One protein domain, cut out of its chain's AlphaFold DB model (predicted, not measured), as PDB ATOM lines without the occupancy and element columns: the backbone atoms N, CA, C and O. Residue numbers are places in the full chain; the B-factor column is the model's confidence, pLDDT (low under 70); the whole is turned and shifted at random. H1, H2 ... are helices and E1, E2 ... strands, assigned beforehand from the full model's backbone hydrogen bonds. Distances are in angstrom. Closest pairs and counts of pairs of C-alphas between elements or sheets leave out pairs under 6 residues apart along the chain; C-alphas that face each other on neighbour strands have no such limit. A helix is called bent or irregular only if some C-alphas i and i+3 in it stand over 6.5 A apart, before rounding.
ATOM      1  N   VAL A   6     178.625 184.310 160.422       86.69
ATOM      2  CA  VAL A   6     180.071 184.516 160.334       86.69
ATOM      3  C   VAL A   6     180.698 183.263 159.739       86.69
ATOM      4  O   VAL A   6     180.327 182.147 160.105       86.69
ATOM      5  N   GLU A   7     181.618 183.450 158.803       88.69
ATOM      6  CA  GLU A   7     182.324 182.375 158.116       88.69
ATOM      7  C   GLU A   7     183.792 182.376 158.552       88.69
ATOM      8  O   GLU A   7     184.451 183.414 158.524       88.69
ATOM      9  N   PHE A   8     184.283 181.215 158.976       87.12
ATOM     10  CA  PHE A   8     185.651 180.999 159.427       87.12
ATOM     11  C   PHE A   8     186.325 180.002 158.492       87.12
ATOM     12  O   PHE A   8     185.954 178.826 158.470       87.12
ATOM     13  N   ASP A   9     187.313 180.463 157.730       87.88
ATOM     14  CA  ASP A   9     188.171 179.586 156.941       87.88
ATOM     15  C   ASP A   9     189.232 178.959 157.857       87.88
ATOM     16  O   ASP A   9     190.084 179.645 158.425       87.88
ATOM     17  N   LEU A  10     189.165 177.639 158.031       87.12
ATOM     18  CA  LEU A  10     190.112 176.881 158.850       87.12
ATOM     19  C   LEU A  10     191.150 176.151 157.997       87.12
ATOM     20  O   LEU A  10     191.958 175.382 158.531       87.12
ATOM     21  N   SER A  11     191.171 176.398 156.686       88.44
ATOM     22  CA  SER A  11     191.958 175.617 155.737       88.44
ATOM     23  C   SER A  11     193.452 175.682 156.010       88.44
ATOM     24  O   SER A  11     194.144 174.669 155.924       88.44
ATOM     25  N   GLN A  12     193.955 176.851 156.415       85.44
ATOM     26  CA  GLN A  12     195.367 177.016 156.769       85.44
ATOM     27  C   GLN A  12     195.741 176.295 158.068       85.44
ATOM     28  O   GLN A  12     196.850 175.780 158.188       85.44
ATOM     29  N   VAL A  13     194.825 176.251 159.040       84.75
ATOM     30  CA  VAL A  13     195.069 175.644 160.358       84.75
ATOM     31  C   VAL A  13     195.018 174.121 160.272       84.75
ATOM     32  O   VAL A  13     195.829 173.439 160.894       84.75
ATOM     33  N   LEU A  14     194.077 173.590 159.490       84.44
ATOM     34  CA  LEU A  14     193.830 172.154 159.367       84.44
ATOM     35  C   LEU A  14     194.521 171.515 158.154       84.44
ATOM     36  O   LEU A  14     194.495 170.294 158.018       84.44
ATOM     37  N   ASN A  15     195.158 172.319 157.294       87.62
ATOM     38  CA  ASN A  15     195.772 171.890 156.034       87.62
ATOM     39  C   ASN A  15     194.806 171.053 155.164       87.62
ATOM     40  O   ASN A  15     195.188 170.044 154.567       87.62
ATOM     41  N   TYR A  16     193.536 171.458 155.154       87.44
ATOM     42  CA  TYR A  16     192.412 170.783 154.504       87.44
ATOM     43  C   TYR A  16     191.336 171.830 154.176       87.44
ATOM     44  O   TYR A  16     191.029 172.599 155.080       87.44
ATOM     45  N   PRO A  17     190.774 171.899 152.949       90.62
ATOM     46  CA  PRO A  17     189.818 172.942 152.564       90.62
ATOM     47  C   PRO A  17     188.522 172.802 153.366       90.62
ATOM     48  O   PRO A  17     187.672 171.968 153.053       90.62
ATOM     49  N   ILE A  18     188.399 173.580 154.441       92.25
ATOM     50  CA  ILE A  18     187.253 173.517 155.341       92.25
ATOM     51  C   ILE A  18     186.915 174.879 155.920       92.25
ATOM     52  O   ILE A  18     187.753 175.596 156.466       92.25
ATOM     53  N   THR A  19     185.627 175.173 155.857       92.25
ATOM     54  CA  THR A  19     185.040 176.422 156.302       92.25
ATOM     55  C   THR A  19     183.937 176.130 157.301       92.25
ATOM     56  O   THR A  19     183.069 175.298 157.045       92.25
ATOM     57  N   VAL A  20     183.923 176.836 158.427       92.12
ATOM     58  CA  VAL A  20     182.856 176.746 159.429       92.12
ATOM     59  C   VAL A  20     182.015 178.011 159.380       92.12
ATOM     60  O   VAL A  20     182.520 179.118 159.530       92.12
ATOM     61  N   ARG A  21     180.709 177.854 159.191       92.62
ATOM     62  CA  ARG A  21     179.722 178.929 159.274       92.62
ATOM     63  C   ARG A  21     179.017 178.856 160.608       92.62
ATOM     64  O   ARG A  21     178.536 177.788 160.972       92.62
ATOM     65  N   ILE A  22     178.922 179.981 161.308       92.88
ATOM     66  CA  ILE A  22     178.229 180.074 162.592       92.88
ATOM     67  C   ILE A  22     177.246 181.236 162.560       92.88
ATOM     68  O   ILE A  22     177.594 182.367 162.218       92.88
ATOM     69  N   ASN A  23     176.005 180.962 162.931       92.56
ATOM     70  CA  ASN A  23     174.971 181.974 163.022       92.56
ATOM     71  C   ASN A  23     175.205 182.917 164.206       92.56
ATOM     72  O   ASN A  23     175.496 182.493 165.324       92.56
ATOM     73  N   GLY A  24     175.007 184.211 163.978       90.44
ATOM     74  CA  GLY A  24     175.110 185.230 165.011       90.44
ATOM     75  C   GLY A  24     174.002 185.151 166.064       90.44
ATOM     76  O   GLY A  24     172.954 184.527 165.877       90.44
ATOM     77  N   TRP A  25     174.232 185.868 167.165       91.69
ATOM     78  CA  TRP A  25     173.369 185.904 168.351       91.69
ATOM     79  C   TRP A  25     171.888 186.211 168.061       91.69
ATOM     80  O   TRP A  25     171.006 185.639 168.687       91.69
ATOM     81  N   HIS A  26     171.609 187.099 167.103       89.56
ATOM     82  CA  HIS A  26     170.251 187.565 166.779       89.56
ATOM     83  C   HIS A  26     169.577 186.797 165.626       89.56
ATOM     84  O   HIS A  26     168.587 187.280 165.080       89.56
ATOM     85  N   SER A  27     170.137 185.667 165.189       91.25
ATOM     86  CA  SER A  27     169.511 184.854 164.136       91.25
ATOM     87  C   SER A  27     168.343 184.015 164.675       91.25
ATOM     88  O   SER A  27     168.209 183.853 165.885       91.25
ATOM     89  N   ASP A  28     167.548 183.423 163.781       90.12
ATOM     90  CA  ASP A  28     166.465 182.499 164.156       90.12
ATOM     91  C   ASP A  28     166.986 181.200 164.801       90.12
ATOM     92  O   ASP A  28     166.282 180.561 165.580       90.12
ATOM     93  N   GLN A  29     168.235 180.819 164.504       91.69
ATOM     94  CA  GLN A  29     168.946 179.700 165.127       91.69
ATOM     95  C   GLN A  29     170.315 180.176 165.639       91.69
ATOM     96  O   GLN A  29     171.339 179.941 164.982       91.69
ATOM     97  N   PRO A  30     170.349 180.904 166.772       93.38
ATOM     98  CA  PRO A  30     171.571 181.483 167.313       93.38
ATOM     99  C   PRO A  30     172.659 180.441 167.535       93.38
ATOM    100  O   PRO A  30     172.400 179.373 168.091       93.38
ATOM    101  N   LEU A  31     173.888 180.770 167.128       93.31
ATOM    102  CA  LEU A  31     175.064 179.915 167.308       93.31
ATOM    103  C   LEU A  31     174.897 178.504 166.717       93.31
ATOM    104  O   LEU A  31     175.634 177.593 167.069       93.31
ATOM    105  N   HIS A  32     173.949 178.296 165.803       94.62
ATOM    106  CA  HIS A  32     173.952 177.102 164.970       94.62
ATOM    107  C   HIS A  32     175.166 177.146 164.045       94.62
ATOM    108  O   HIS A  32     175.491 178.209 163.504       94.62
ATOM    109  N   TRP A  33     175.829 176.009 163.859       94.81
ATOM    110  CA  TRP A  33     177.023 175.924 163.034       94.81
ATOM    111  C   TRP A  33     176.935 174.800 162.009       94.81
ATOM    112  O   TRP A  33     176.287 173.779 162.223       94.81
ATOM    113  N   ALA A  34     177.615 175.009 160.891       95.88
ATOM    114  CA  ALA A  34     177.791 174.019 159.843       95.88
ATOM    115  C   ALA A  34     179.188 174.160 159.237       95.88
ATOM    116  O   ALA A  34     179.713 175.265 159.110       95.88
ATOM    117  N   SER A  35     179.792 173.040 158.872       94.62
ATOM    118  CA  SER A  35     181.112 172.956 158.255       94.62
ATOM    119  C   SER A  35     180.991 172.488 156.811       94.62
ATOM    120  O   SER A  35     180.182 171.615 156.498       94.62
ATOM    121  N   PHE A  36     181.788 173.076 155.930       95.38
ATOM    122  CA  PHE A  36     181.748 172.858 154.491       95.38
ATOM    123  C   PHE A  36     183.155 172.614 153.961       95.38
ATOM    124  O   PHE A  36     184.102 173.219 154.456       95.38
ATOM    125  N   ASN A  37     183.278 171.773 152.943       93.94
ATOM    126  CA  ASN A  37     184.471 171.617 152.116       93.94
ATOM    127  C   ASN A  37     184.104 171.856 150.638       93.94
ATOM    128  O   ASN A  37     182.974 172.244 150.327       93.94
ATOM    129  N   ASP A  38     185.041 171.598 149.726       89.94
ATOM    130  CA  ASP A  38     184.813 171.739 148.279       89.94
ATOM    131  C   ASP A  38     183.667 170.844 147.753       89.94
ATOM    132  O   ASP A  38     183.002 171.199 146.778       89.94
ATOM    133  N   ASP A  39     183.404 169.714 148.419       90.44
ATOM    134  CA  ASP A  39     182.365 168.741 148.057       90.44
ATOM    135  C   ASP A  39     180.982 169.070 148.664       90.44
ATOM    136  O   ASP A  39     179.980 168.447 148.302       90.44
ATOM    137  N   GLY A  40     180.897 170.053 149.569       93.38
ATOM    138  CA  GLY A  40     179.655 170.512 150.189       93.38
ATOM    139  C   GLY A  40     179.651 170.444 151.719       93.38
ATOM    140  O   GLY A  40     180.651 170.721 152.375       93.38
ATOM    141  N   LEU A  41     178.484 170.159 152.305       95.38
ATOM    142  CA  LEU A  41     178.299 170.082 153.760       95.38
ATOM    143  C   LEU A  41     179.031 168.857 154.329       95.38
ATOM    144  O   LEU A  41     178.749 167.728 153.931       95.38
ATOM    145  N   VAL A  42     179.924 169.085 155.289       94.12
ATOM    146  CA  VAL A  42     180.689 168.040 155.986       94.12
ATOM    147  C   VAL A  42     179.972 167.600 157.259       94.12
ATOM    148  O   VAL A  42     179.793 166.406 157.494       94.12
ATOM    149  N   ALA A  43     179.564 168.564 158.083       94.00
ATOM    150  CA  ALA A  43     178.856 168.332 159.338       94.00
ATOM    151  C   ALA A  43     178.068 169.577 159.743       94.00
ATOM    152  O   ALA A  43     178.478 170.696 159.436       94.00
ATOM    153  N   GLU A  44     176.987 169.385 160.483       95.38
ATOM    154  CA  GLU A  44     176.221 170.445 161.134       95.38
ATOM    155  C   GLU A  44     176.016 170.096 162.604       95.38
ATOM    156  O   GLU A  44     175.949 168.920 162.960       95.38
ATOM    157  N   GLY A  45     175.968 171.120 163.452       93.00
ATOM    158  CA  GLY A  45     175.797 170.939 164.884       93.00
ATOM    159  C   GLY A  45     174.337 170.872 165.285       93.00
ATOM    160  O   GLY A  45     173.534 171.706 164.868       93.00
ATOM    161  N   ILE A  46     174.006 169.947 166.180       93.25
ATOM    162  CA  ILE A  46     172.717 169.986 166.874       93.25
ATOM    163  C   ILE A  46     172.756 170.947 168.075       93.25
ATOM    164  O   ILE A  46     173.779 171.549 168.411       93.25
ATOM    165  N   PHE A  47     171.613 171.118 168.741       95.81
ATOM    166  CA  PHE A  47     171.522 171.947 169.941       95.81
ATOM    167  C   PHE A  47     172.522 171.494 171.027       95.81
ATOM    168  O   PHE A  47     172.599 170.315 171.363       95.81
ATOM    169  N   LEU A  48     173.275 172.453 171.576       95.56
ATOM    170  CA  LEU A  48     174.374 172.291 172.540       95.56
ATOM    171  C   LEU A  48     175.571 171.469 172.041       95.56
ATOM    172  O   LEU A  48     176.430 171.068 172.834       95.56
ATOM    173  N   GLU A  49     175.692 171.276 170.732       94.19
ATOM    174  CA  GLU A  49     176.903 170.751 170.118       94.19
ATOM    175  C   GLU A  49     177.812 171.908 169.693       94.19
ATOM    176  O   GLU A  49     177.422 172.769 168.906       94.19
ATOM    177  N   ALA A  50     179.037 171.948 170.218       92.12
ATOM    178  CA  ALA A  50     180.015 172.958 169.825       92.12
ATOM    179  C   ALA A  50     180.827 172.487 168.609       92.12
ATOM    180  O   ALA A  50     181.172 171.307 168.545       92.12
ATOM    181  N   PRO A  51     181.269 173.403 167.728       90.38
ATOM    182  CA  PRO A  51     182.116 173.079 166.573       90.38
ATOM    183  C   PRO A  51     183.555 172.667 166.948       90.38
ATOM    184  O   PRO A  51     184.426 172.606 166.087       90.38
ATOM    185  N   GLY A  52     183.850 172.452 168.237       86.56
ATOM    186  CA  GLY A  52     185.208 172.209 168.736       86.56
ATOM    187  C   GLY A  52     186.107 173.450 168.741       86.56
ATOM    188  O   GLY A  52     187.318 173.327 168.912       86.56
ATOM    189  N   LEU A  53     185.526 174.639 168.566       83.94
ATOM    190  CA  LEU A  53     186.238 175.913 168.505       83.94
ATOM    191  C   LEU A  53     185.827 176.809 169.685       83.94
ATOM    192  O   LEU A  53     184.629 176.900 169.962       83.94
ATOM    193  N   PRO A  54     186.766 177.495 170.365       82.50
ATOM    194  CA  PRO A  54     186.426 178.339 171.508       82.50
ATOM    195  C   PRO A  54     185.725 179.620 171.050       82.50
ATOM    196  O   PRO A  54     186.253 180.357 170.212       82.50
ATOM    197  N   LEU A  55     184.570 179.930 171.639       83.56
ATOM    198  CA  LEU A  55     183.713 181.040 171.211       83.56
ATOM    199  C   LEU A  55     184.437 182.394 171.244       83.56
ATOM    200  O   LEU A  55     184.279 183.215 170.341       83.56
ATOM    201  N   PHE A  56     185.254 182.620 172.275       79.38
ATOM    202  CA  PHE A  56     185.944 183.897 172.504       79.38
ATOM    203  C   PHE A  56     187.234 184.087 171.702       79.38
ATOM    204  O   PHE A  56     187.782 185.191 171.678       79.38
ATOM    205  N   THR A  57     187.738 183.033 171.060       74.56
ATOM    206  CA  THR A  57     188.944 183.113 170.222       74.56
ATOM    207  C   THR A  57     188.624 183.172 168.733       74.56
ATOM    208  O   THR A  57     189.531 183.382 167.934       74.56
ATOM    209  N   LEU A  58     187.355 182.999 168.356       73.88
ATOM    210  CA  LEU A  58     186.906 183.039 166.969       73.88
ATOM    211  C   LEU A  58     186.715 184.482 166.493       73.88
ATOM    212  O   LEU A  58     185.806 185.185 166.939       73.88
ATOM    213  N   GLY A  59     187.571 184.898 165.561       71.25
ATOM    214  CA  GLY A  59     187.428 186.124 164.782       71.25
ATOM    215  C   GLY A  59     187.550 185.814 163.294       71.25
ATOM    216  O   GLY A  59     188.305 184.917 162.924       71.25
ATOM    217  N   ASP A  60     186.784 186.515 162.465       70.81
ATOM    218  CA  ASP A  60     186.954 186.459 161.012       70.81
ATOM    219  C   ASP A  60     188.223 187.222 160.571       70.81
ATOM    220  O   ASP A  60     188.874 187.910 161.366       70.81
ATOM    221  N   ASP A  61     188.555 187.156 159.281       69.44
ATOM    222  CA  ASP A  61     189.708 187.866 158.697       69.44
ATOM    223  C   ASP A  61     189.615 189.398 158.814       69.44
ATOM    224  O   ASP A  61     190.595 190.118 158.603       69.44
ATOM    225  N   LYS A  62     188.432 189.926 159.149       70.12
ATOM    226  CA  LYS A  62     188.171 191.354 159.371       70.12
ATOM    227  C   LYS A  62     188.239 191.725 160.855       70.12
ATOM    228  O   LYS A  62     188.016 192.887 161.196       70.12
ATOM    229  N   GLY A  63     188.564 190.769 161.727       70.69
ATOM    230  CA  GLY A  63     188.656 190.940 163.172       70.69
ATOM    231  C   GLY A  63     187.307 191.001 163.889       70.69
ATOM    232  O   GLY A  63     187.291 191.311 165.080       70.69
ATOM    233  N   GLN A  64     186.192 190.718 163.207       73.31
ATOM    234  CA  GLN A  64     184.875 190.618 163.832       73.31
ATOM    235  C   GLN A  64     184.784 189.309 164.600       73.31
ATOM    236  O   GLN A  64     184.987 188.232 164.035       73.31
ATOM    237  N   ARG A  65     184.466 189.387 165.892       80.25
ATOM    238  CA  ARG A  65     184.320 188.197 166.725       80.25
ATOM    239  C   ARG A  65     182.858 187.873 166.925       80.25
ATOM    240  O   ARG A  65     182.025 188.749 167.153       80.25
ATOM    241  N   LEU A  66     182.556 186.580 166.942       80.94
ATOM    242  CA  LEU A  66     181.207 186.104 167.238       80.94
ATOM    243  C   LEU A  66     180.749 186.540 168.642       80.94
ATOM    244  O   LEU A  66     179.571 186.832 168.853       80.94
ATOM    245  N   CYS A  67     181.693 186.647 169.584       84.94
ATOM    246  CA  CYS A  67     181.425 187.062 170.957       84.94
ATOM    247  C   CYS A  67     181.049 188.543 171.121       84.94
ATOM    248  O   CYS A  67     180.470 188.897 172.146       84.94
ATOM    249  N   ASP A  68     181.328 189.407 170.139       85.75
ATOM    250  CA  ASP A  68     181.083 190.854 170.262       85.75
ATOM    251  C   ASP A  68     179.583 191.188 170.319       85.75
ATOM    252  O   ASP A  68     179.178 192.195 170.899       85.75
ATOM    253  N   ALA A  69     178.743 190.319 169.748       86.56
ATOM    254  CA  ALA A  69     177.289 190.445 169.796       86.56
ATOM    255  C   ALA A  69     176.661 189.822 171.058       86.56
ATOM    256  O   ALA A  69     175.455 189.970 171.267       86.56
ATOM    257  N   ILE A  70     177.443 189.111 171.879       91.06
ATOM    258  CA  ILE A  70     176.937 188.397 173.054       91.06
ATOM    259  C   ILE A  70     176.766 189.381 174.220       91.06
ATOM    260  O   ILE A  70     177.704 190.112 174.554       91.06
ATOM    261  N   PRO A  71     175.595 189.402 174.883       93.38
ATOM    262  CA  PRO A  71     175.369 190.241 176.054       93.38
ATOM    263  C   PRO A  71     176.387 190.004 177.181       93.38
ATOM    264  O   PRO A  71     176.791 188.874 177.453       93.38
ATOM    265  N   GLY A  72     176.777 191.071 177.886       91.25
ATOM    266  CA  GLY A  72     177.821 191.013 178.920       91.25
ATOM    267  C   GLY A  72     177.518 190.065 180.089       91.25
ATOM    268  O   GLY A  72     178.429 189.425 180.609       91.25
ATOM    269  N   ASP A  73     176.246 189.922 180.467       92.38
ATOM    270  CA  ASP A  73     175.778 188.954 181.466       92.38
ATOM    271  C   ASP A  73     175.984 187.502 181.008       92.38
ATOM    272  O   ASP A  73     176.394 186.648 181.794       92.38
ATOM    273  N   VAL A  74     175.776 187.232 179.717       95.56
ATOM    274  CA  VAL A  74     176.034 185.917 179.121       95.56
ATOM    275  C   VAL A  74     177.539 185.666 178.996       95.56
ATOM    276  O   VAL A  74     178.015 184.575 179.303       95.56
ATOM    277  N   ASN A  75     178.324 186.683 178.635       92.94
ATOM    278  CA  ASN A  75     179.781 186.559 178.620       92.94
ATOM    279  C   ASN A  75     180.323 186.190 180.006       92.94
ATOM    280  O   ASN A  75     181.148 185.285 180.109       92.94
ATOM    281  N   ALA A  76     179.811 186.811 181.074       93.19
ATOM    282  CA  ALA A  76     180.228 186.508 182.440       93.19
ATOM    283  C   ALA A  76     180.045 185.021 182.794       93.19
ATOM    284  O   ALA A  76     180.980 184.404 183.306       93.19
ATOM    285  N   ILE A  77     178.902 184.408 182.461       95.44
ATOM    286  CA  ILE A  77     178.696 182.973 182.720       95.44
ATOM    287  C   ILE A  77     179.590 182.089 181.846       95.44
ATOM    288  O   ILE A  77     180.129 181.099 182.334       95.44
ATOM    289  N   CYS A  78     179.831 182.468 180.590       94.94
ATOM    290  CA  CYS A  78     180.714 181.709 179.707       94.94
ATOM    291  C   CYS A  78     182.176 181.745 180.191       94.94
ATOM    292  O   CYS A  78     182.881 180.743 180.092       94.94
ATOM    293  N   THR A  79     182.624 182.847 180.812       93.50
ATOM    294  CA  THR A  79     183.968 182.911 181.423       93.50
ATOM    295  C   THR A  79     184.144 181.988 182.631       93.50
ATOM    296  O   THR A  79     185.274 181.629 182.963       93.50
ATOM    297  N   LEU A  80     183.050 181.567 183.279       94.75
ATOM    298  CA  LEU A  80     183.114 180.620 184.395       94.75
ATOM    299  C   LEU A  80     183.421 179.190 183.936       94.75
ATOM    300  O   LEU A  80     183.925 178.401 184.732       94.75
ATOM    301  N   MET A  81     183.136 178.853 182.676       94.44
ATOM    302  CA  MET A  81     183.415 177.535 182.104       94.44
ATOM    303  C   MET A  81     183.785 177.662 180.617       94.44
ATOM    304  O   MET A  81     182.972 177.329 179.752       94.44
ATOM    305  N   PRO A  82     185.015 178.107 180.290       92.31
ATOM    306  CA  PRO A  82     185.426 178.341 178.902       92.31
ATOM    307  C   PRO A  82     185.326 177.103 178.007       92.31
ATOM    308  O   PRO A  82     185.060 177.212 176.821       92.31
ATOM    309  N   ALA A  83     185.485 175.905 178.575       92.25
ATOM    310  CA  ALA A  83     185.359 174.648 177.837       92.25
ATOM    311  C   ALA A  83     183.927 174.344 177.345       92.25
ATOM    312  O   ALA A  83     183.738 173.405 176.577       92.25
ATOM    313  N   MET A  84     182.930 175.093 177.822       93.94
ATOM    314  CA  MET A  84     181.525 174.977 177.430       93.94
ATOM    315  C   MET A  84     180.950 176.327 176.975       93.94
ATOM    316  O   MET A  84     179.732 176.491 176.933       93.94
ATOM    317  N   ASP A  85     181.798 177.317 176.683       94.44
ATOM    318  CA  ASP A  85     181.374 178.691 176.394       94.44
ATOM    319  C   ASP A  85     180.329 178.767 175.272       94.44
ATOM    320  O   ASP A  85     179.313 179.448 175.412       94.44
ATOM    321  N   PHE A  86     180.526 177.993 174.209       94.94
ATOM    322  CA  PHE A  86     179.619 177.892 173.078       94.94
ATOM    323  C   PHE A  86     178.236 177.378 173.489       94.94
ATOM    324  O   PHE A  86     177.226 178.006 173.178       94.94
ATOM    325  N   GLN A  87     178.178 176.271 174.235       95.88
ATOM    326  CA  GLN A  87     176.921 175.692 174.713       95.88
ATOM    327  C   GLN A  87     176.190 176.630 175.672       95.88
ATOM    328  O   GLN A  87     174.971 176.766 175.599       95.88
ATOM    329  N   LEU A  88     176.925 177.291 176.568       97.12
ATOM    330  CA  LEU A  88     176.352 178.235 177.523       97.12
ATOM    331  C   LEU A  88     175.759 179.451 176.809       97.12
ATOM    332  O   LEU A  88     174.631 179.851 177.104       97.12
ATOM    333  N   ALA A  89     176.488 180.007 175.841       96.50
ATOM    334  CA  ALA A  89     176.000 181.105 175.025       96.50
ATOM    335  C   ALA A  89     174.780 180.681 174.197       96.50
ATOM    336  O   ALA A  89     173.777 181.394 174.197       96.50
ATOM    337  N   GLN A  90     174.820 179.508 173.558       96.25
ATOM    338  CA  GLN A  90     173.712 179.001 172.747       96.25
ATOM    339  C   GLN A  90     172.457 178.770 173.590       96.25
ATOM    340  O   GLN A  90     171.390 179.246 173.215       96.25
ATOM    341  N   ALA A  91     172.580 178.132 174.759       97.88
ATOM    342  CA  ALA A  91     171.471 177.945 175.693       97.88
ATOM    343  C   ALA A  91     170.801 179.280 176.061       97.88
ATOM    344  O   ALA A  91     169.577 179.398 176.010       97.88
ATOM    345  N   CYS A  92     171.602 180.298 176.393       97.81
ATOM    346  CA  CYS A  92     171.114 181.638 176.727       97.81
ATOM    347  C   CYS A  92     170.505 182.384 175.534       97.81
ATOM    348  O   CYS A  92     169.624 183.221 175.734       97.81
ATOM    349  N   ALA A  93     170.980 182.121 174.317       96.25
ATOM    350  CA  ALA A  93     170.475 182.756 173.109       96.25
ATOM    351  C   ALA A  93     169.110 182.192 172.689       96.25
ATOM    352  O   ALA A  93     168.240 182.954 172.278       96.25
ATOM    353  N   VAL A  94     168.913 180.875 172.823       95.94
ATOM    354  CA  VAL A  94     167.665 180.212 172.406       95.94
ATOM    355  C   VAL A  94     166.567 180.257 173.466       95.94
ATOM    356  O   VAL A  94     165.400 180.131 173.116       95.94
ATOM    357  N   SER A  95     166.910 180.434 174.750       96.75
ATOM    358  CA  SER A  95     165.927 180.386 175.835       96.75
ATOM    359  C   SER A  95     166.095 181.507 176.858       96.75
ATOM    360  O   SER A  95     167.103 181.626 177.561       96.75
ATOM    361  N   ALA A  96     165.032 182.293 177.036       95.69
ATOM    362  CA  ALA A  96     164.973 183.312 178.082       95.69
ATOM    363  C   ALA A  96     165.053 182.703 179.495       95.69
ATOM    364  O   ALA A  96     165.641 183.306 180.394       95.69
ATOM    365  N   ALA A  97     164.511 181.494 179.692       97.38
ATOM    366  CA  ALA A  97     164.594 180.779 180.966       97.38
ATOM    367  C   ALA A  97     166.042 180.393 181.304       97.38
ATOM    368  O   ALA A  97     166.450 180.498 182.462       97.38
ATOM    369  N   ALA A  98     166.835 180.011 180.296       98.12
ATOM    370  CA  ALA A  98     168.257 179.720 180.457       98.12
ATOM    371  C   ALA A  98     169.022 180.966 180.900       98.12
ATOM    372  O   ALA A  98     169.743 180.922 181.895       98.12
ATOM    373  N   ARG A  99     168.788 182.099 180.226       97.38
ATOM    374  CA  ARG A  99     169.407 183.381 180.582       97.38
ATOM    375  C   ARG A  99     169.035 183.833 181.998       97.38
ATOM    376  O   ARG A  99     169.905 184.256 182.757       97.38
ATOM    377  N   GLN A 100     167.769 183.684 182.387       96.69
ATOM    378  CA  GLN A 100     167.327 183.989 183.750       96.69
ATOM    379  C   GLN A 100     168.001 183.071 184.780       96.69
ATOM    380  O   GLN A 100     168.470 183.539 185.819       96.69
ATOM    381  N   LEU A 101     168.089 181.766 184.499       97.38
ATOM    382  CA  LEU A 101     168.736 180.811 185.397       97.38
ATOM    383  C   LEU A 101     170.242 181.074 185.524       97.38
ATOM    384  O   LEU A 101     170.773 180.979 186.630       97.38
ATOM    385  N   ALA A 102     170.908 181.441 184.427       97.50
ATOM    386  CA  ALA A 102     172.316 181.825 184.410       97.50
ATOM    387  C   ALA A 102     172.595 183.019 185.332       97.50
ATOM    388  O   ALA A 102     173.617 183.030 186.010       97.50
ATOM    389  N   SER A 103     171.669 183.980 185.408       94.69
ATOM    390  CA  SER A 103     171.753 185.124 186.323       94.69
ATOM    391  C   SER A 103     171.446 184.740 187.778       94.69
ATOM    392  O   SER A 103     172.200 185.070 188.690       94.69
ATOM    393  N   ASP A 104     170.343 184.029 188.021       94.12
ATOM    394  CA  ASP A 104     169.837 183.808 189.384       94.12
ATOM    395  C   ASP A 104     170.500 182.645 190.131       94.12
ATOM    396  O   ASP A 104     170.473 182.582 191.366       94.12
ATOM    397  N   ALA A 105     170.970 181.644 189.391       95.69
ATOM    398  CA  ALA A 105     171.600 180.446 189.926       95.69
ATOM    399  C   ALA A 105     172.651 179.901 188.935       95.69
ATOM    400  O   ALA A 105     172.472 178.795 188.414       95.69
ATOM    401  N   PRO A 106     173.768 180.631 188.723       96.38
ATOM    402  CA  PRO A 106     174.810 180.292 187.751       96.38
ATOM    403  C   PRO A 106     175.247 178.823 187.780       96.38
ATOM    404  O   PRO A 106     175.306 178.165 186.747       96.38
ATOM    405  N   LEU A 107     175.486 178.262 188.971       97.06
ATOM    406  CA  LEU A 107     175.930 176.871 189.096       97.06
ATOM    407  C   LEU A 107     174.856 175.874 188.652       97.06
ATOM    408  O   LEU A 107     175.169 174.861 188.036       97.06
ATOM    409  N   LEU A 108     173.588 176.152 188.960       97.75
ATOM    410  CA  LEU A 108     172.488 175.291 188.534       97.75
ATOM    411  C   LEU A 108     172.315 175.335 187.014       97.75
ATOM    412  O   LEU A 108     172.026 174.307 186.414       97.75
ATOM    413  N   PHE A 109     172.532 176.502 186.406       98.19
ATOM    414  CA  PHE A 109     172.566 176.640 184.955       98.19
ATOM    415  C   PHE A 109     173.712 175.833 184.328       98.19
ATOM    416  O   PHE A 109     173.448 175.041 183.426       98.19
ATOM    417  N   LEU A 110     174.944 175.946 184.846       97.75
ATOM    418  CA  LEU A 110     176.085 175.148 184.373       97.75
ATOM    419  C   LEU A 110     175.782 173.642 184.424       97.75
ATOM    420  O   LEU A 110     176.011 172.937 183.448       97.75
ATOM    421  N   LEU A 111     175.210 173.161 185.534       97.12
ATOM    422  CA  LEU A 111     174.825 171.756 185.703       97.12
ATOM    423  C   LEU A 111     173.710 171.326 184.736       97.12
ATOM    424  O   LEU A 111     173.730 170.204 184.238       97.12
ATOM    425  N   ALA A 112     172.733 172.197 184.468       97.62
ATOM    426  CA  ALA A 112     171.650 171.903 183.532       97.62
ATOM    427  C   ALA A 112     172.158 171.802 182.085       97.62
ATOM    428  O   ALA A 112     171.767 170.882 181.371       97.62
ATOM    429  N   VAL A 113     173.049 172.708 181.667       97.56
ATOM    430  CA  VAL A 113     173.671 172.660 180.333       97.56
ATOM    431  C   VAL A 113     174.598 171.454 180.209       97.56
ATOM    432  O   VAL A 113     174.566 170.769 179.190       97.56
ATOM    433  N   ASP A 114     175.377 171.144 181.248       96.25
ATOM    434  CA  ASP A 114     176.236 169.956 181.269       96.25
ATOM    435  C   ASP A 114     175.431 168.655 181.131       96.25
ATOM    436  O   ASP A 114     175.776 167.778 180.341       96.25
ATOM    437  N   HIS A 115     174.296 168.566 181.819       95.88
ATOM    438  CA  HIS A 115     173.366 167.454 181.667       95.88
ATOM    439  C   HIS A 115     172.776 167.375 180.249       95.88
ATOM    440  O   HIS A 115     172.768 166.304 179.641       95.88
ATOM    441  N   ALA A 116     172.320 168.503 179.703       95.81
ATOM    442  CA  ALA A 116     171.665 168.558 178.398       95.81
ATOM    443  C   ALA A 116     172.614 168.289 177.216       95.81
ATOM    444  O   ALA A 116     172.176 167.768 176.196       95.81
ATOM    445  N   ARG A 117     173.914 168.588 177.341       92.75
ATOM    446  CA  ARG A 117     174.904 168.202 176.317       92.75
ATOM    447  C   ARG A 117     175.298 166.722 176.397       92.75
ATOM    448  O   ARG A 117     175.713 166.150 175.398       92.75
ATOM    449  N   GLN A 118     175.211 166.101 177.579       92.12
ATOM    450  CA  GLN A 118     175.506 164.671 177.761       92.12
ATOM    451  C   GLN A 118     174.345 163.779 177.300       92.12
ATOM    452  O   GLN A 118     174.560 162.635 176.907       92.12
ATOM    453  N   GLN A 119     173.118 164.298 177.349       89.12
ATOM    454  CA  GLN A 119     171.917 163.666 176.813       89.12
ATOM    455  C   GLN A 119     171.347 164.604 175.756       89.12
ATOM    456  O   GLN A 119     170.608 165.484 176.163       89.12
ATOM    457  N   PRO A 120     171.689 164.475 174.461       84.06
ATOM    458  CA  PRO A 120     171.455 165.501 173.438       84.06
ATOM    459  C   PRO A 120     169.970 165.883 173.340       84.06
ATOM    460  O   PRO A 120     169.197 165.281 172.592       84.06
ATOM    461  N   LEU A 121     169.561 166.851 174.162       93.50
ATOM    462  CA  LEU A 121     168.176 167.278 174.291       93.50
ATOM    463  C   LEU A 121     167.816 168.136 173.082       93.50
ATOM    464  O   LEU A 121     168.662 168.828 172.524       93.50
ATOM    465  N   SER A 122     166.537 168.144 172.706       95.31
ATOM    466  CA  SER A 122     166.031 169.211 171.845       95.31
ATOM    467  C   SER A 122     165.921 170.520 172.634       95.31
ATOM    468  O   SER A 122     165.931 170.516 173.872       95.31
ATOM    469  N   VAL A 123     165.762 171.640 171.925       96.00
ATOM    470  CA  VAL A 123     165.511 172.945 172.555       96.00
ATOM    471  C   VAL A 123     164.275 172.863 173.454       96.00
ATOM    472  O   VAL A 123     164.337 173.250 174.615       96.00
ATOM    473  N   GLU A 124     163.187 172.257 172.979       96.81
ATOM    474  CA  GLU A 124     161.934 172.127 173.731       96.81
ATOM    475  C   GLU A 124     162.108 171.282 174.999       96.81
ATOM    476  O   GLU A 124     161.583 171.631 176.056       96.81
ATOM    477  N   ALA A 125     162.851 170.174 174.919       97.06
ATOM    478  CA  ALA A 125     163.129 169.326 176.077       97.06
ATOM    479  C   ALA A 125     163.994 170.056 177.118       97.06
ATOM    480  O   ALA A 125     163.772 169.923 178.324       97.06
ATOM    481  N   PHE A 126     164.948 170.869 176.665       97.94
ATOM    482  CA  PHE A 126     165.738 171.717 177.546       97.94
ATOM    483  C   PHE A 126     164.887 172.814 178.197       97.94
ATOM    484  O   PHE A 126     164.969 173.011 179.406       97.94
ATOM    485  N   GLU A 127     163.996 173.473 177.459       97.50
ATOM    486  CA  GLU A 127     163.073 174.452 178.042       97.50
ATOM    487  C   GLU A 127     162.126 173.826 179.072       97.50
ATOM    488  O   GLU A 127     161.886 174.410 180.131       97.50
ATOM    489  N   GLN A 128     161.645 172.606 178.818       97.62
ATOM    490  CA  GLN A 128     160.863 171.843 179.793       97.62
ATOM    491  C   GLN A 128     161.664 171.542 181.064       97.62
ATOM    492  O   GLN A 128     161.128 171.694 182.163       97.62
ATOM    493  N   LEU A 129     162.943 171.169 180.938       97.81
ATOM    494  CA  LEU A 129     163.847 171.000 182.079       97.81
ATOM    495  C   LEU A 129     163.971 172.305 182.877       97.81
ATOM    496  O   LEU A 129     163.870 172.285 184.104       97.81
ATOM    497  N   LEU A 130     164.158 173.442 182.205       97.69
ATOM    498  CA  LEU A 130     164.324 174.742 182.860       97.69
ATOM    499  C   LEU A 130     163.038 175.282 183.501       97.69
ATOM    500  O   LEU A 130     163.113 176.065 184.448       97.69
ATOM    501  N   ALA A 131     161.868 174.843 183.032       97.12
ATOM    502  CA  ALA A 131     160.577 175.176 183.629       97.12
ATOM    503  C   ALA A 131     160.325 174.464 184.975       97.12
ATOM    504  O   ALA A 131     159.413 174.842 185.720       97.12
ATOM    505  N   LEU A 132     161.118 173.440 185.310       97.62
ATOM    506  CA  LEU A 132     161.019 172.733 186.583       97.62
ATOM    507  C   LEU A 132     161.443 173.616 187.764       97.62
ATOM    508  O   LEU A 132     162.181 174.598 187.651       97.62
ATOM    509  N   LYS A 133     161.039 173.224 188.976       97.31
ATOM    510  CA  LYS A 133     161.555 173.879 190.187       97.31
ATOM    511  C   LYS A 133     163.049 173.600 190.316       97.31
ATOM    512  O   LYS A 133     163.510 172.501 190.034       97.31
ATOM    513  N   ARG A 134     163.810 174.522 190.915       97.50
ATOM    514  CA  ARG A 134     165.268 174.356 191.125       97.50
ATOM    515  C   ARG A 134     165.668 173.019 191.773       97.50
ATOM    516  O   ARG A 134     166.701 172.457 191.440       97.50
ATOM    517  N   SER A 135     164.863 172.495 192.700       97.38
ATOM    518  CA  SER A 135     165.101 171.177 193.307       97.38
ATOM    519  C   SER A 135     164.847 170.006 192.353       97.38
ATOM    520  O   SER A 135     165.493 168.978 192.478       97.38
ATOM    521  N   GLU A 136     163.907 170.147 191.428       98.06
ATOM    522  CA  GLU A 136     163.621 169.148 190.394       98.06
ATOM    523  C   GLU A 136     164.715 169.176 189.313       98.06
ATOM    524  O   GLU A 136     165.199 168.112 188.945       98.06
ATOM    525  N   ILE A 137     165.218 170.361 188.927       97.94
ATOM    526  CA  ILE A 137     166.405 170.502 188.055       97.94
ATOM    527  C   ILE A 137     167.625 169.811 188.684       97.94
ATOM    528  O   ILE A 137     168.320 169.040 188.027       97.94
ATOM    529  N   LEU A 138     167.869 170.017 189.985       97.81
ATOM    530  CA  LEU A 138     168.926 169.288 190.700       97.81
ATOM    531  C   LEU A 138     168.736 167.770 190.614       97.81
ATOM    532  O   LEU A 138     169.696 167.047 190.382       97.81
ATOM    533  N   SER A 139     167.503 167.286 190.766       97.81
ATOM    534  CA  SER A 139     167.219 165.855 190.646       97.81
ATOM    535  C   SER A 139     167.495 165.326 189.239       97.81
ATOM    536  O   SER A 139     168.083 164.256 189.111       97.81
ATOM    537  N   ALA A 140     167.096 166.066 188.201       96.75
ATOM    538  CA  ALA A 140     167.329 165.699 186.805       96.75
ATOM    539  C   ALA A 140     168.829 165.637 186.473       96.75
ATOM    540  O   ALA A 140     169.287 164.703 185.824       96.75
ATOM    541  N   THR A 141     169.611 166.564 187.029       95.56
ATOM    542  CA  THR A 141     171.079 166.602 186.891       95.56
ATOM    543  C   THR A 141     171.810 165.576 187.774       95.56
ATOM    544  O   THR A 141     173.036 165.568 187.821       95.56
ATOM    545  N   GLY A 142     171.103 164.683 188.481       95.44
ATOM    546  CA  GLY A 142     171.709 163.612 189.288       95.44
ATOM    547  C   GLY A 142     172.160 164.027 190.696       95.44
ATOM    548  O   GLY A 142     172.935 163.312 191.341       95.44
ATOM    549  N   LEU A 143     171.683 165.171 191.192       96.88
ATOM    550  CA  LEU A 143     171.919 165.667 192.549       96.88
ATOM    551  C   LEU A 143     170.687 165.475 193.451       96.88
ATOM    552  O   LEU A 143     169.561 165.341 192.974       96.88
ATOM    553  N   PRO A 144     170.842 165.498 194.788       96.06
ATOM    554  CA  PRO A 144     169.698 165.413 195.692       96.06
ATOM    555  C   PRO A 144     168.681 166.546 195.461       96.06
ATOM    556  O   PRO A 144     168.959 167.710 195.744       96.06
ATOM    557  N   GLY A 145     167.460 166.206 195.040       95.19
ATOM    558  CA  GLY A 145     166.397 167.167 194.718       95.19
ATOM    559  C   GLY A 145     165.754 167.875 195.921       95.19
ATOM    560  O   GLY A 145     164.543 167.826 196.126       95.19
ATOM    561  N   ARG A 146     166.555 168.525 196.772       95.31
ATOM    562  CA  ARG A 146     166.120 169.165 198.024       95.31
ATOM    563  C   ARG A 146     166.176 170.686 197.918       95.31
ATOM    564  O   ARG A 146     167.166 171.256 197.466       95.31
ATOM    565  N   LYS A 147     165.166 171.372 198.469       94.69
ATOM    566  CA  LYS A 147     165.127 172.849 198.542       94.69
ATOM    567  C   LYS A 147     166.344 173.451 199.255       94.69
ATOM    568  O   LYS A 147     166.796 174.528 198.886       94.69
ATOM    569  N   SER A 148     166.871 172.779 200.280       93.81
ATOM    570  CA  SER A 148     168.070 173.235 200.994       93.81
ATOM    571  C   SER A 148     169.320 173.202 200.117       93.81
ATOM    572  O   SER A 148     170.112 174.134 200.193       93.81
ATOM    573  N   LEU A 149     169.468 172.179 199.267       95.56
ATOM    574  CA  LEU A 149     170.573 172.104 198.313       95.56
ATOM    575  C   LEU A 149     170.426 173.175 197.232       95.56
ATOM    576  O   LEU A 149     171.381 173.890 196.974       95.56
ATOM    577  N   ALA A 150     169.219 173.378 196.695       95.62
ATOM    578  CA  ALA A 150     168.958 174.454 195.733       95.62
ATOM    579  C   ALA A 150     169.342 175.840 196.281       95.62
ATOM    580  O   ALA A 150     169.929 176.651 195.568       95.62
ATOM    581  N   ARG A 151     169.056 176.109 197.564       94.62
ATOM    582  CA  ARG A 151     169.481 177.351 198.230       94.62
ATOM    583  C   ARG A 151     170.991 177.431 198.432       94.62
ATOM    584  O   ARG A 151     171.535 178.521 198.337       94.62
ATOM    585  N   LEU A 152     171.653 176.316 198.744       94.81
ATOM    586  CA  LEU A 152     173.109 176.279 198.886       94.81
ATOM    587  C   LEU A 152     173.794 176.555 197.542       94.81
ATOM    588  O   LEU A 152     174.654 177.422 197.475       94.81
ATOM    589  N   VAL A 153     173.360 175.867 196.483       95.31
ATOM    590  CA  VAL A 153     173.849 176.037 195.107       95.31
ATOM    591  C   VAL A 153     173.672 177.481 194.637       95.31
ATOM    592  O   VAL A 153     174.606 178.056 194.097       95.31
ATOM    593  N   GLY A 154     172.519 178.101 194.913       93.12
ATOM    594  CA  GLY A 154     172.274 179.503 194.557       93.12
ATOM    595  C   GLY A 154     173.084 180.535 195.353       93.12
ATOM    596  O   GLY A 154     173.121 181.692 194.965       93.12
ATOM    597  N   ARG A 155     173.717 180.145 196.467       92.94
ATOM    598  CA  ARG A 155     174.598 181.014 197.272       92.94
ATOM    599  C   ARG A 155     176.079 180.770 196.995       92.94
ATOM    600  O   ARG A 155     176.916 181.442 197.594       92.94
ATOM    601  N   LEU A 156     176.401 179.767 196.179       94.06
ATOM    602  CA  LEU A 156     177.773 179.356 195.955       94.06
ATOM    603  C   LEU A 156     178.441 180.337 194.996       94.06
ATOM    604  O   LEU A 156     178.047 180.459 193.839       94.06
ATOM    605  N   GLN A 157     179.455 181.029 195.490       93.25
ATOM    606  CA  GLN A 157     180.278 181.918 194.696       93.25
ATOM    607  C   GLN A 157     181.184 181.097 193.783       93.25
ATOM    608  O   GLN A 157     181.943 180.225 194.236       93.25
ATOM    609  N   LEU A 158     181.080 181.385 192.492       93.25
ATOM    610  CA  LEU A 158     181.829 180.707 191.453       93.25
ATOM    611  C   LEU A 158     183.078 181.489 191.081       93.25
ATOM    612  O   LEU A 158     183.104 182.717 191.087       93.25
ATOM    613  N   SER A 159     184.094 180.733 190.709       92.38
ATOM    614  CA  SER A 159     185.260 181.190 189.975       92.38
ATOM    615  C   SER A 159     185.366 180.359 188.696       92.38
ATOM    616  O   SER A 159     184.675 179.339 188.594       92.38
ATOM    617  N   PRO A 160     186.177 180.779 187.710       92.75
ATOM    618  CA  PRO A 160     186.423 179.970 186.527       92.75
ATOM    619  C   PRO A 160     186.842 178.546 186.894       92.75
ATOM    620  O   PRO A 160     187.684 178.339 187.773       92.75
ATOM    621  N   MET A 161     186.211 177.579 186.235       92.25
ATOM    622  CA  MET A 161     186.380 176.154 186.475       92.25
ATOM    623  C   MET A 161     186.852 175.448 185.214       92.25
ATOM    624  O   MET A 161     186.475 175.793 184.093       92.25
ATOM    625  N   MET A 162     187.646 174.405 185.423       90.94
ATOM    626  CA  MET A 162     187.950 173.418 184.392       90.94
ATOM    627  C   MET A 162     186.863 172.328 184.356       90.94
ATOM    628  O   MET A 162     186.193 172.115 185.370       90.94
ATOM    629  N   PRO A 163     186.712 171.570 183.251       90.25
ATOM    630  CA  PRO A 163     185.668 170.545 183.131       90.25
ATOM    631  C   PRO A 163     185.629 169.544 184.293       90.25
ATOM    632  O   PRO A 163     184.579 169.315 184.883       90.25
ATOM    633  N   TRP A 164     186.790 169.021 184.697       90.50
ATOM    634  CA  TRP A 164     186.889 168.065 185.808       90.50
ATOM    635  C   TRP A 164     186.499 168.665 187.166       90.50
ATOM    636  O   TRP A 164     186.195 167.938 188.108       90.50
ATOM    637  N   GLU A 165     186.522 169.992 187.304       92.31
ATOM    638  CA  GLU A 165     186.104 170.655 188.537       92.31
ATOM    639  C   GLU A 165     184.584 170.728 188.651       92.31
ATOM    640  O   GLU A 165     184.067 170.733 189.767       92.31
ATOM    641  N   LEU A 166     183.856 170.727 187.531       93.69
ATOM    642  CA  LEU A 166     182.402 170.587 187.561       93.69
ATOM    643  C   LEU A 166     182.004 169.192 188.064       93.69
ATOM    644  O   LEU A 166     181.112 169.080 188.908       93.69
ATOM    645  N   ASP A 167     182.732 168.153 187.640       92.62
ATOM    646  CA  ASP A 167     182.567 166.793 188.162       92.62
ATOM    647  C   ASP A 167     182.867 166.732 189.667       92.62
ATOM    648  O   ASP A 167     182.134 166.108 190.437       92.62
ATOM    649  N   ASP A 168     183.923 167.411 190.127       93.62
ATOM    650  CA  ASP A 168     184.208 167.573 191.557       93.62
ATOM    651  C   ASP A 168     183.032 168.226 192.284       93.62
ATOM    652  O   ASP A 168     182.557 167.703 193.294       93.62
ATOM    653  N   VAL A 169     182.515 169.340 191.771       94.75
ATOM    654  CA  VAL A 169     181.356 170.013 192.366       94.75
ATOM    655  C   VAL A 169     180.178 169.051 192.477       94.75
ATOM    656  O   VAL A 169     179.594 168.936 193.557       94.75
ATOM    657  N   HIS A 170     179.873 168.304 191.416       94.75
ATOM    658  CA  HIS A 170     178.808 167.304 191.422       94.75
ATOM    659  C   HIS A 170     179.011 166.272 192.536       94.75
ATOM    660  O   HIS A 170     178.163 166.132 193.425       94.75
ATOM    661  N   ARG A 171     180.195 165.651 192.585       94.44
ATOM    662  CA  ARG A 171     180.562 164.669 193.616       94.44
ATOM    663  C   ARG A 171     180.466 165.239 195.028       94.44
ATOM    664  O   ARG A 171     179.984 164.551 195.926       94.44
ATOM    665  N   ALA A 172     180.905 166.478 195.247       94.81
ATOM    666  CA  ALA A 172     180.853 167.125 196.555       94.81
ATOM    667  C   ALA A 172     179.410 167.379 197.010       94.81
ATOM    668  O   ALA A 172     179.073 167.134 198.171       94.81
ATOM    669  N   LEU A 173     178.548 167.844 196.101       95.44
ATOM    670  CA  LEU A 173     177.147 168.150 196.395       95.44
ATOM    671  C   LEU A 173     176.300 166.895 196.650       95.44
ATOM    672  O   LEU A 173     175.247 166.987 197.285       95.44
ATOM    673  N   GLN A 174     176.766 165.720 196.225       95.12
ATOM    674  CA  GLN A 174     176.146 164.441 196.571       95.12
ATOM    675  C   GLN A 174     176.416 164.004 198.020       95.12
ATOM    676  O   GLN A 174     175.651 163.199 198.548       95.12
ATOM    677  N   GLN A 175     177.449 164.528 198.692       93.19
ATOM    678  CA  GLN A 175     177.855 164.072 200.027       93.19
ATOM    679  C   GLN A 175     177.057 164.766 201.147       93.19
ATOM    680  O   GLN A 175     177.312 165.937 201.451       93.19
TER     681      GLN A 175
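This is residues 6 to 175 of the 246 residues of an uncharacterized protein of Alteromonadaceae bacterium (UniProt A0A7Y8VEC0). Two lobes stand end to end along the long axis: a small twisted sheet of four strands, E1 to E4, and a larger body of mostly crossed helices, H3 to H10. H6 runs through the middle of the helical lobe with H4, H5, H7 and H8 round it, while residues 45 to 65 and short H2 link the lobes. The printed part has 170 residues, with four named strands and ten named helices in the order E1, H1, E2, E3, E4, then H2 to H10; the sheet, E1 E2 E3 E4, is antiparallel and the class is mixed. It is compact, with a radius of gyration of the C-alphas of 16.9 A, yet elongated, spanning 54 by 29 by 27 A.

Find C-alpha 6 at (180.071, 184.516, 160.334), where E1, residues 6 to 9, begins. E2 is 19 to 23, E3 is 33 to 37, 13.9 A long, and E4 is 40 to 44. H1 is 11 to 14, H2 66 to 69 and H3 72 to 80. H4, 82 to 94, is 19.0 A long and irregular: C-alphas 83 and 86 are 8.1 A apart. H5 is 96 to 104, H6 106 to 118, 18.6 A long, H7 123 to 130, H8 134 to 140 and H9 147 to 153. H10, 163 to 173, runs 15.9 A to C-alpha 173 at (177.147, 168.150, 196.395).

Look first at the sheet, only just strongly twisted, with C-alphas up to 4.3 A off its plane. N 8 and O 20 of E1 and E2 are 2.8 A apart, within hydrogen-bond range. E2, E3 and E4 form a meander, each strand the antiparallel neighbour of the one before; N 21 and O 34 are 2.8 A apart, N 35 and O 43 2.7 A. H1 and H2 are not on the sheet, H2 only just. H5 and H6 are the hubs, each touching four helices. H6 touches residues 87 to 91 of H4, about perpendicular at 88 degrees, closest at C-alphas 88 and 113, 6.8 A. H3 and H4 form a helical hairpin, closest at C-alphas 78 and 85, 4.5 A. H8 touches H9, closest at C-alphas 135 and 147, 5.5 A. H10 touches no helix but is near H6. Every O i to N i+4 pair is within range in H5 to H9; H3 has 4 of 5, H4 7 of 9, H10 6 of 7, and H1 and H2 are too short.

The C-alphas farthest apart, Asp 38 and Ser 148, are 55.3 A apart. The printed part has no cut. The link E4 to H2 is long. Mean pLDDT of the printed part is 92.4; residue 61 is under 70.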